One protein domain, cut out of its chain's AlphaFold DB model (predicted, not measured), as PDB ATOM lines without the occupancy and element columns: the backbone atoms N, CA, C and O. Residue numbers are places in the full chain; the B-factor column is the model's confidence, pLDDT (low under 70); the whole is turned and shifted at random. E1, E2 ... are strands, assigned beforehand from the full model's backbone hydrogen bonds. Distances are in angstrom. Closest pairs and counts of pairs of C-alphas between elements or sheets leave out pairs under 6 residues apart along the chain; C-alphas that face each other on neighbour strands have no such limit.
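This is residues 3 to 72 of the 80 residues of an uncharacterized protein of Acidimicrobiaceae bacterium (UniProt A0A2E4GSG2). This is a small sandwich of strands: the sheet E1 E2 E5 E4 E7 makes one layer, and the smaller sheet of E3 and E6 lies face to face with it, its strands crossed at 41 degrees to those of the larger one. The larger sheet curls as well as twists, and the chain passes back and forth between the two layers. The printed part has 70 residues, with no named helix and seven named strands, E1 to E7 in order along the chain; both sheets are antiparallel and the class is all strand. The whole is compact and rounded, with a radius of gyration of the C-alphas of 10.4 A and spans of 25 by 22 by 21 A.

Start at Thr 3, and find C-alpha 8 at (45.620, -4.593, 26.849), where E1 begins; it holds residues 8 to 10. Next comes E2, residues 16 to 21, 15.4 A from first to last C-alpha. E3, residues 27 to 36, is the longest strand by residues; it bends by 126 degrees at residue 33, and its first and last C-alphas are 13.8 A apart. E4 is residues 41 to 43, and E5 is residues 50 to 55, 15.6 A long. E6, residues 57 to 63, runs 17.3 A from C-alpha 57 at (48.612, 2.431, 40.331). E7, residues 69 to 71, ends at C-alpha 71 at (34.309, -7.526, 41.068).

Look first at the sheet E1 E2 E5 E4 E7, only just strongly twisted, with C-alphas up to 4.5 A off its best plane; E1 and E7 are its edge strands. E1 and E2 form a hairpin, with N 9 and O 17 2.9 A apart. Between E2 and E5, N 18 and O 52 are 2.8 A apart. E4 and E5 form the other hairpin, with N 42 and O 51 at 2.8 A. Between E4 and E7, N 43 and O 69 are 2.8 A apart. In the second sheet, N 28 of E3 and O 62 of E6 are 2.8 A apart. Across the sandwich, the facing parts are 9.3 A centre to centre; the closest C-alphas of E3 and E5 are those of Leu 36 and Val 53, 6.8 A. E6 and E7 are near each other, while E1 and E6 are apart.

The C-alphas farthest apart, those of Gly 13 and Asp 46, are 27.4 A apart. The printed part has no cut. The link from E4 to E5 is short, the other links are tight, and none is long. The mean pLDDT of the printed part is 91.1, and no printed residue is under 70.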
ATOM      1  N   THR A   3      35.190  -2.203  23.065       87.88
ATOM      2  CA  THR A   3      36.342  -2.818  23.732       87.88
ATOM      3  C   THR A   3      36.238  -4.333  23.610       87.88
ATOM      4  O   THR A   3      35.180  -4.898  23.885       87.88
ATOM      5  N   LYS A   4      37.302  -5.024  23.184       90.69
ATOM      6  CA  LYS A   4      37.277  -6.482  22.971       90.69
ATOM      7  C   LYS A   4      37.977  -7.223  24.102       90.69
ATOM      8  O   LYS A   4      38.901  -6.719  24.728       90.69
ATOM      9  N   ALA A   5      37.545  -8.456  24.359       92.00
ATOM     10  CA  ALA A   5      38.263  -9.331  25.277       92.00
ATOM     11  C   ALA A   5      39.669  -9.635  24.726       92.00
ATOM     12  O   ALA A   5      39.824  -9.945  23.547       92.00
ATOM     13  N   GLY A   6      40.676  -9.571  25.593       92.19
ATOM     14  CA  GLY A   6      42.089  -9.722  25.261       92.19
ATOM     15  C   GLY A   6      42.821  -8.404  25.003       92.19
ATOM     16  O   GLY A   6      44.054  -8.424  24.973       92.19
ATOM     17  N   ASP A   7      42.112  -7.277  24.868       93.56
ATOM     18  CA  ASP A   7      42.747  -5.963  24.745       93.56
ATOM     19  C   ASP A   7      43.561  -5.639  25.997       93.56
ATOM     20  O   ASP A   7      43.123  -5.861  27.129       93.56
ATOM     21  N   ARG A   8      44.767  -5.112  25.783       94.12
ATOM     22  CA  ARG A   8      45.620  -4.593  26.849       94.12
ATOM     23  C   ARG A   8      45.561  -3.080  26.794       94.12
ATOM     24  O   ARG A   8      45.865  -2.503  25.755       94.12
ATOM     25  N   LEU A   9      45.148  -2.475  27.898       92.56
ATOM     26  CA  LEU A   9      45.084  -1.031  28.041       92.56
ATOM     27  C   LEU A   9      46.196  -0.594  28.987       92.56
ATOM     28  O   LEU A   9      46.313  -1.094  30.110       92.56
ATOM     29  N   ASP A  10      47.005   0.330  28.498       93.25
ATOM     30  CA  ASP A  10      48.074   0.982  29.232       93.25
ATOM     31  C   ASP A  10      47.596   2.383  29.620       93.25
ATOM     32  O   ASP A  10      47.128   3.147  28.772       93.25
ATOM     33  N   PHE A  11      47.707   2.716  30.901       90.31
ATOM     34  CA  PHE A  11      47.381   4.037  31.424       90.31
ATOM     35  C   PHE A  11      48.631   4.728  31.965       90.31
ATOM     36  O   PHE A  11      49.696   4.119  32.129       90.31
ATOM     37  N   ASP A  12      48.489   6.020  32.247       83.94
ATOM     38  CA  ASP A  12      49.583   6.835  32.756       83.94
ATOM     39  C   ASP A  12      50.098   6.316  34.114       83.94
ATOM     40  O   ASP A  12      49.398   5.611  34.848       83.94
ATOM     41  N   GLY A  13      51.367   6.586  34.424       81.94
ATOM     42  CA  GLY A  13      52.029   6.024  35.610       81.94
ATOM     43  C   GLY A  13      52.385   4.529  35.524       81.94
ATOM     44  O   GLY A  13      52.790   3.940  36.524       81.94
ATOM     45  N   GLY A  14      52.276   3.901  34.344       88.56
ATOM     46  CA  GLY A  14      52.690   2.508  34.117       88.56
ATOM     47  C   GLY A  14      51.650   1.460  34.519       88.56
ATOM     48  O   GLY A  14      51.976   0.271  34.625       88.56
ATOM     49  N   VAL A  15      50.409   1.891  34.732       92.88
ATOM     50  CA  VAL A  15      49.275   1.025  35.051       92.88
ATOM     51  C   VAL A  15      48.855   0.252  33.808       92.88
ATOM     52  O   VAL A  15      48.786   0.797  32.711       92.88
ATOM     53  N   GLN A  16      48.565  -1.033  33.980       94.75
ATOM     54  CA  GLN A  16      48.161  -1.914  32.892       94.75
ATOM     55  C   GLN A  16      46.982  -2.760  33.323       94.75
ATOM     56  O   GLN A  16      46.963  -3.320  34.426       94.75
ATOM     57  N   VAL A  17      46.018  -2.884  32.421       94.75
ATOM     58  CA  VAL A  17      44.862  -3.755  32.595       94.75
ATOM     59  C   VAL A  17      44.624  -4.560  31.328       94.75
ATOM     60  O   VAL A  17      44.998  -4.161  30.226       94.75
ATOM     61  N   ILE A  18      44.000  -5.718  31.488       95.19
ATOM     62  CA  ILE A  18      43.597  -6.580  30.382       95.19
ATOM     63  C   ILE A  18      42.092  -6.729  30.429       95.19
ATOM     64  O   ILE A  18      41.535  -7.118  31.452       95.19
ATOM     65  N   VAL A  19      41.438  -6.466  29.310       94.75
ATOM     66  CA  VAL A  19      40.003  -6.655  29.155       94.75
ATOM     67  C   VAL A  19      39.731  -8.152  29.121       94.75
ATOM     68  O   VAL A  19      40.100  -8.845  28.179       94.75
ATOM     69  N   THR A  20      39.115  -8.692  30.166       94.19
ATOM     70  CA  THR A  20      38.734 -10.109  30.220       94.19
ATOM     71  C   THR A  20      37.390 -10.351  29.551       94.19
ATOM     72  O   THR A  20      37.157 -11.439  29.027       94.19
ATOM     73  N   LYS A  21      36.530  -9.329  29.518       93.81
ATOM     74  CA  LYS A  21      35.257  -9.354  28.803       93.81
ATOM     75  C   LYS A  21      35.034  -8.027  28.099       93.81
ATOM     76  O   LYS A  21      35.005  -6.978  28.734       93.81
ATOM     77  N   GLY A  22      34.922  -8.102  26.779       92.31
ATOM     78  CA  GLY A  22      34.630  -6.952  25.937       92.31
ATOM     79  C   GLY A  22      33.154  -6.565  25.973       92.31
ATOM     80  O   GLY A  22      32.299  -7.381  26.318       92.31
ATOM     81  N   GLY A  23      32.873  -5.333  25.571       91.44
ATOM     82  CA  GLY A  23      31.542  -4.742  25.542       91.44
ATOM     83  C   GLY A  23      31.551  -3.391  24.834       91.44
ATOM     84  O   GLY A  23      32.594  -2.902  24.384       91.44
ATOM     85  N   GLU A  24      30.371  -2.798  24.712       91.75
ATOM     86  CA  GLU A  24      30.202  -1.490  24.090       91.75
ATOM     87  C   GLU A  24      30.324  -0.396  25.151       91.75
ATOM     88  O   GLU A  24      29.406  -0.159  25.927       91.75
ATOM     89  N   GLY A  25      31.493   0.235  25.218       89.25
ATOM     90  CA  GLY A  25      31.795   1.260  26.206       89.25
ATOM     91  C   GLY A  25      33.250   1.694  26.135       89.25
ATOM     92  O   GLY A  25      34.126   0.915  25.749       89.25
ATOM     93  N   ASP A  26      33.495   2.949  26.497       90.50
ATOM     94  CA  ASP A  26      34.833   3.534  26.534       90.50
ATOM     95  C   ASP A  26      35.460   3.361  27.917       90.50
ATOM     96  O   ASP A  26      34.992   3.944  28.900       90.50
ATOM     97  N   ILE A  27      36.538   2.574  27.987       91.88
ATOM     98  CA  ILE A  27      37.343   2.443  29.203       91.88
ATOM     99  C   ILE A  27      38.308   3.624  29.282       91.88
ATOM    100  O   ILE A  27      39.160   3.827  28.419       91.88
ATOM    101  N   THR A  28      38.176   4.390  30.350       92.44
ATOM    102  CA  THR A  28      38.958   5.582  30.665       92.44
ATOM    103  C   THR A  28      39.494   5.480  32.091       92.44
ATOM    104  O   THR A  28      39.199   4.530  32.819       92.44
ATOM    105  N   HIS A  29      40.329   6.437  32.482       91.75
ATOM    106  CA  HIS A  29      40.873   6.500  33.829       91.75
ATOM    107  C   HIS A  29      40.809   7.924  34.368       91.75
ATOM    108  O   HIS A  29      40.940   8.890  33.613       91.75
ATOM    109  N   SER A  30      40.642   8.038  35.678       91.56
ATOM    110  CA  SER A  30      40.731   9.289  36.423       91.56
ATOM    111  C   SER A  30      41.839   9.188  37.473       91.56
ATOM    112  O   SER A  30      42.129   8.111  37.997       91.56
ATOM    113  N   ALA A  31      42.513  10.305  37.749       87.06
ATOM    114  CA  ALA A  31      43.533  10.365  38.791       87.06
ATOM    115  C   ALA A  31      42.873  10.436  40.178       87.06
ATOM    116  O   ALA A  31      41.946  11.223  40.382       87.06
ATOM    117  N   GLY A  32      43.373   9.650  41.136       78.25
ATOM    118  CA  GLY A  32      42.844   9.592  42.502       78.25
ATOM    119  C   GLY A  32      41.891   8.418  42.761       78.25
ATOM    120  O   GLY A  32      41.646   7.589  41.886       78.25
ATOM    121  N   GLY A  33      41.390   8.325  43.998       79.25
ATOM    122  CA  GLY A  33      40.588   7.199  44.499       79.25
ATOM    123  C   GLY A  33      41.406   6.197  45.323       79.25
ATOM    124  O   GLY A  33      42.467   6.527  45.845       79.25
ATOM    125  N   GLU A  34      40.911   4.965  45.455       81.75
ATOM    126  CA  GLU A  34      41.595   3.889  46.201       81.75
ATOM    127  C   GLU A  34      42.788   3.270  45.443       81.75
ATOM    128  O   GLU A  34      43.538   2.470  46.011       81.75
ATOM    129  N   GLY A  35      42.946   3.631  44.165       88.12
ATOM    130  CA  GLY A  35      43.935   3.073  43.252       88.12
ATOM    131  C   GLY A  35      43.589   1.663  42.761       88.12
ATOM    132  O   GLY A  35      42.904   0.871  43.417       88.12
ATOM    133  N   LEU A  36      44.104   1.320  41.584       91.88
ATOM    134  CA  LEU A  36      44.019  -0.023  41.034       91.88
ATOM    135  C   LEU A  36      44.998  -0.955  41.733       91.88
ATOM    136  O   LEU A  36      46.197  -0.690  41.836       91.88
ATOM    137  N   LYS A  37      44.484  -2.110  42.152       91.56
ATOM    138  CA  LYS A  37      45.262  -3.169  42.800       91.56
ATOM    139  C   LYS A  37      45.457  -4.324  41.823       91.56
ATOM    140  O   LYS A  37      44.493  -4.840  41.267       91.56
ATOM    141  N   VAL A  38      46.701  -4.754  41.626       93.12
ATOM    142  CA  VAL A  38      47.025  -5.895  40.756       93.12
ATOM    143  C   VAL A  38      46.281  -7.164  41.184       93.12
ATOM    144  O   VAL A  38      46.091  -7.424  42.371       93.12
ATOM    145  N   GLY A  39      45.826  -7.946  40.204       91.50
ATOM    146  CA  GLY A  39      45.061  -9.173  40.419       91.50
ATOM    147  C   GLY A  39      43.586  -8.945  40.762       91.50
ATOM    148  O   GLY A  39      42.833  -9.912  40.868       91.50
ATOM    149  N   LYS A  40      43.151  -7.690  40.915       91.88
ATOM    150  CA  LYS A  40      41.739  -7.339  41.059       91.88
ATOM    151  C   LYS A  40      41.073  -7.186  39.697       91.88
ATOM    152  O   LYS A  40      41.701  -6.754  38.730       91.88
ATOM    153  N   ARG A  41      39.792  -7.548  39.640       93.62
ATOM    154  CA  ARG A  41      38.950  -7.377  38.459       93.62
ATOM    155  C   ARG A  41      37.947  -6.277  38.717       93.62
ATOM    156  O   ARG A  41      37.347  -6.256  39.784       93.62
ATOM    157  N   TYR A  42      37.780  -5.394  37.755       93.62
ATOM    158  CA  TYR A  42      36.777  -4.348  37.791       93.62
ATOM    159  C   TYR A  42      35.776  -4.629  36.684       93.62
ATOM    160  O   TYR A  42      36.169  -4.990  35.573       93.62
ATOM    161  N   GLN A  43      34.493  -4.500  36.998       93.00
ATOM    162  CA  GLN A  43      33.419  -4.667  36.035       93.00
ATOM    163  C   GLN A  43      32.541  -3.427  35.985       93.00
ATOM    164  O   GLN A  43      32.336  -2.745  36.990       93.00
ATOM    165  N   ASP A  44      31.999  -3.177  34.807       93.19
ATOM    166  CA  ASP A  44      30.919  -2.229  34.613       93.19
ATOM    167  C   ASP A  44      29.594  -2.993  34.498       93.19
ATOM    168  O   ASP A  44      29.474  -3.925  33.703       93.19
ATOM    169  N   GLU A  45      28.606  -2.641  35.323       89.88
ATOM    170  CA  GLU A  45      27.313  -3.338  35.346       89.88
ATOM    171  C   GLU A  45      26.411  -2.960  34.161       89.88
ATOM    172  O   GLU A  45      25.573  -3.765  33.763       89.88
ATOM    173  N   ASP A  46      26.600  -1.774  33.576       90.31
ATOM    174  CA  ASP A  46      25.778  -1.273  32.474       90.31
ATOM    175  C   ASP A  46      26.161  -1.923  31.135       90.31
ATOM    176  O   ASP A  46      25.304  -2.394  30.390       90.31
ATOM    177  N   THR A  47      27.459  -1.983  30.839       91.44
ATOM    178  CA  THR A  47      28.000  -2.530  29.582       91.44
ATOM    179  C   THR A  47      28.425  -3.993  29.700       91.44
ATOM    180  O   THR A  47      28.573  -4.688  28.693       91.44
ATOM    181  N   GLY A  48      28.644  -4.482  30.925       91.00
ATOM    182  CA  GLY A  48      29.150  -5.826  31.194       91.00
ATOM    183  C   GLY A  48      30.637  -6.015  30.879       91.00
ATOM    184  O   GLY A  48      31.085  -7.163  30.813       91.00
ATOM    185  N   ILE A  49      31.382  -4.926  30.658       93.62
ATOM    186  CA  ILE A  49      32.832  -4.940  30.442       93.62
ATOM    187  C   ILE A  49      33.536  -5.386  31.724       93.62
ATOM    188  O   ILE A  49      33.216  -4.917  32.814       93.62
ATOM    189  N   GLU A  50      34.540  -6.253  31.588       94.12
ATOM    190  CA  GLU A  50      35.376  -6.706  32.703       94.12
ATOM    191  C   GLU A  50      36.853  -6.506  32.367       94.12
ATOM    192  O   GLU A  50      37.311  -6.893  31.286       94.12
ATOM    193  N   VAL A  51      37.611  -5.953  33.313       94.38
ATOM    194  CA  VAL A  51      39.056  -5.746  33.196       94.38
ATOM    195  C   VAL A  51      39.797  -6.304  34.403       94.38
ATOM    196  O   VAL A  51      39.374  -6.147  35.544       94.38
ATOM    197  N   LEU A  52      40.935  -6.945  34.159       94.88
ATOM    198  CA  LEU A  52      41.862  -7.444  35.165       94.88
ATOM    199  C   LEU A  52      43.075  -6.522  35.240       94.88
ATOM    200  O   LEU A  52      43.765  -6.321  34.243       94.88
ATOM    201  N   VAL A  53      43.388  -6.032  36.433       95.00
ATOM    202  CA  VAL A  53      44.576  -5.207  36.657       95.00
ATOM    203  C   VAL A  53      45.823  -6.086  36.684       95.00
ATOM    204  O   VAL A  53      45.940  -6.981  37.524       95.00
ATOM    205  N   THR A  54      46.777  -5.823  35.793       95.12
ATOM    206  CA  THR A  54      48.075  -6.517  35.738       95.12
ATOM    207  C   THR A  54      49.203  -5.696  36.345       95.12
ATOM    208  O   THR A  54      50.142  -6.279  36.884       95.12
ATOM    209  N   LYS A  55      49.096  -4.364  36.322       94.56
ATOM    210  CA  LYS A  55      49.990  -3.465  37.060       94.56
ATOM    211  C   LYS A  55      49.171  -2.471  37.882       94.56
ATOM    212  O   LYS A  55      48.235  -1.897  37.332       94.56
ATOM    213  N   PRO A  56      49.487  -2.288  39.174       93.75
ATOM    214  CA  PRO A  56      48.751  -1.381  40.045       93.75
ATOM    215  C   PRO A  56      49.095   0.085  39.752       93.75
ATOM    216  O   PRO A  56      50.130   0.366  39.149       93.75
ATOM    217  N   GLY A  57      48.272   1.007  40.250       91.56
ATOM    218  CA  GLY A  57      48.612   2.431  40.331       91.56
ATOM    219  C   GLY A  57      47.488   3.295  40.885       91.56
ATOM    220  O   GLY A  57      46.378   2.820  41.110       91.56
ATOM    221  N   GLU A  58      47.780   4.569  41.123       91.75
ATOM    222  CA  GLU A  58      46.899   5.523  41.820       91.75
ATOM    223  C   GLU A  58      45.883   6.189  40.875       91.75
ATOM    224  O   GLU A  58      45.705   7.408  40.849       91.75
ATOM    225  N   ILE A  59      45.221   5.360  40.070       91.38
ATOM    226  CA  ILE A  59      44.141   5.765  39.169       91.38
ATOM    227  C   ILE A  59      42.877   4.966  39.479       91.38
ATOM    228  O   ILE A  59      42.941   3.881  40.060       91.38
ATOM    229  N   THR A  60      41.737   5.483  39.041       91.81
ATOM    230  CA  THR A  60      40.449   4.792  39.087       91.81
ATOM    231  C   THR A  60      39.980   4.496  37.668       91.81
ATOM    232  O   THR A  60      40.083   5.340  36.780       91.81
ATOM    233  N   LEU A  61      39.495   3.272  37.441       92.94
ATOM    234  CA  LEU A  61      38.941   2.857  36.155       92.94
ATOM    235  C   LEU A  61      37.519   3.372  35.998       92.94
ATOM    236  O   LEU A  61      36.687   3.184  36.888       92.94
ATOM    237  N   GLN A  62      37.235   3.943  34.834       93.31
ATOM    238  CA  GLN A  62      35.918   4.451  34.491       93.31
ATOM    239  C   GLN A  62      35.448   3.878  33.156       93.31
ATOM    240  O   GLN A  62      36.200   3.838  32.188       93.31
ATOM    241  N   CYS A  63      34.190   3.466  33.085       93.12
ATOM    242  CA  CYS A  63      33.521   3.062  31.858       93.12
ATOM    243  C   CYS A  63      32.499   4.139  31.486       93.12
ATOM    244  O   CYS A  63      31.622   4.455  32.286       93.12
ATOM    245  N   ASN A  64      32.621   4.749  30.303       92.00
ATOM    246  CA  ASN A  64      31.748   5.847  29.858       92.00
ATOM    247  C   ASN A  64      31.643   7.011  30.877       92.00
ATOM    248  O   ASN A  64      30.596   7.640  31.012       92.00
ATOM    249  N   GLY A  65      32.723   7.283  31.622       90.56
ATOM    250  CA  GLY A  65      32.765   8.306  32.679       90.56
ATOM    251  C   GLY A  65      32.161   7.889  34.028       90.56
ATOM    252  O   GLY A  65      32.068   8.723  34.926       90.56
ATOM    253  N   LYS A  66      31.762   6.622  34.193       91.06
ATOM    254  CA  LYS A  66      31.266   6.045  35.451       91.06
ATOM    255  C   LYS A  66      32.320   5.140  36.080       91.06
ATOM    256  O   LYS A  66      32.922   4.333  35.381       91.06
ATOM    257  N   ASP A  67      32.523   5.232  37.391       92.06
ATOM    258  CA  ASP A  67      33.491   4.387  38.094       92.06
ATOM    259  C   ASP A  67      33.126   2.900  38.003       92.06
ATOM    260  O   ASP A  67      32.003   2.490  38.317       92.06
ATOM    261  N   MET A  68      34.093   2.085  37.576       92.94
ATOM    262  CA  MET A  68      33.929   0.637  37.517       92.94
ATOM    263  C   MET A  68      33.955   0.049  38.926       92.94
ATOM    264  O   MET A  68      34.751   0.448  39.779       92.94
ATOM    265  N   GLN A  69      33.126  -0.962  39.164       91.31
ATOM    266  CA  GLN A  69      33.059  -1.609  40.466       91.31
ATOM    267  C   GLN A  69      34.062  -2.747  40.570       91.31
ATOM    268  O   GLN A  69      34.255  -3.520  39.631       91.31
ATOM    269  N   LEU A  70      34.674  -2.888  41.746       91.25
ATOM    270  CA  LEU A  70      35.504  -4.043  42.037       91.25
ATOM    271  C   LEU A  70      34.634  -5.306  42.030       91.25
ATOM    272  O   LEU A  70      33.768  -5.489  42.884       91.25
ATOM    273  N   GLN A  71      34.910  -6.207  41.097       87.31
ATOM    274  CA  GLN A  71      34.309  -7.526  41.068       87.31
ATOM    275  C   GLN A  71      34.946  -8.365  42.177       87.31
ATOM    276  O   GLN A  71      36.008  -8.977  42.019       87.31
ATOM    277  N   GLU A  72      34.302  -8.378  43.338       75.62
ATOM    278  CA  GLU A  72      34.661  -9.323  44.381       75.62
ATOM    279  C   GLU A  72      34.282 -10.743  43.939       75.62
ATOM    280  O   GLU A  72      33.202 -10.956  43.371       75.62
TER     281      GLU A  72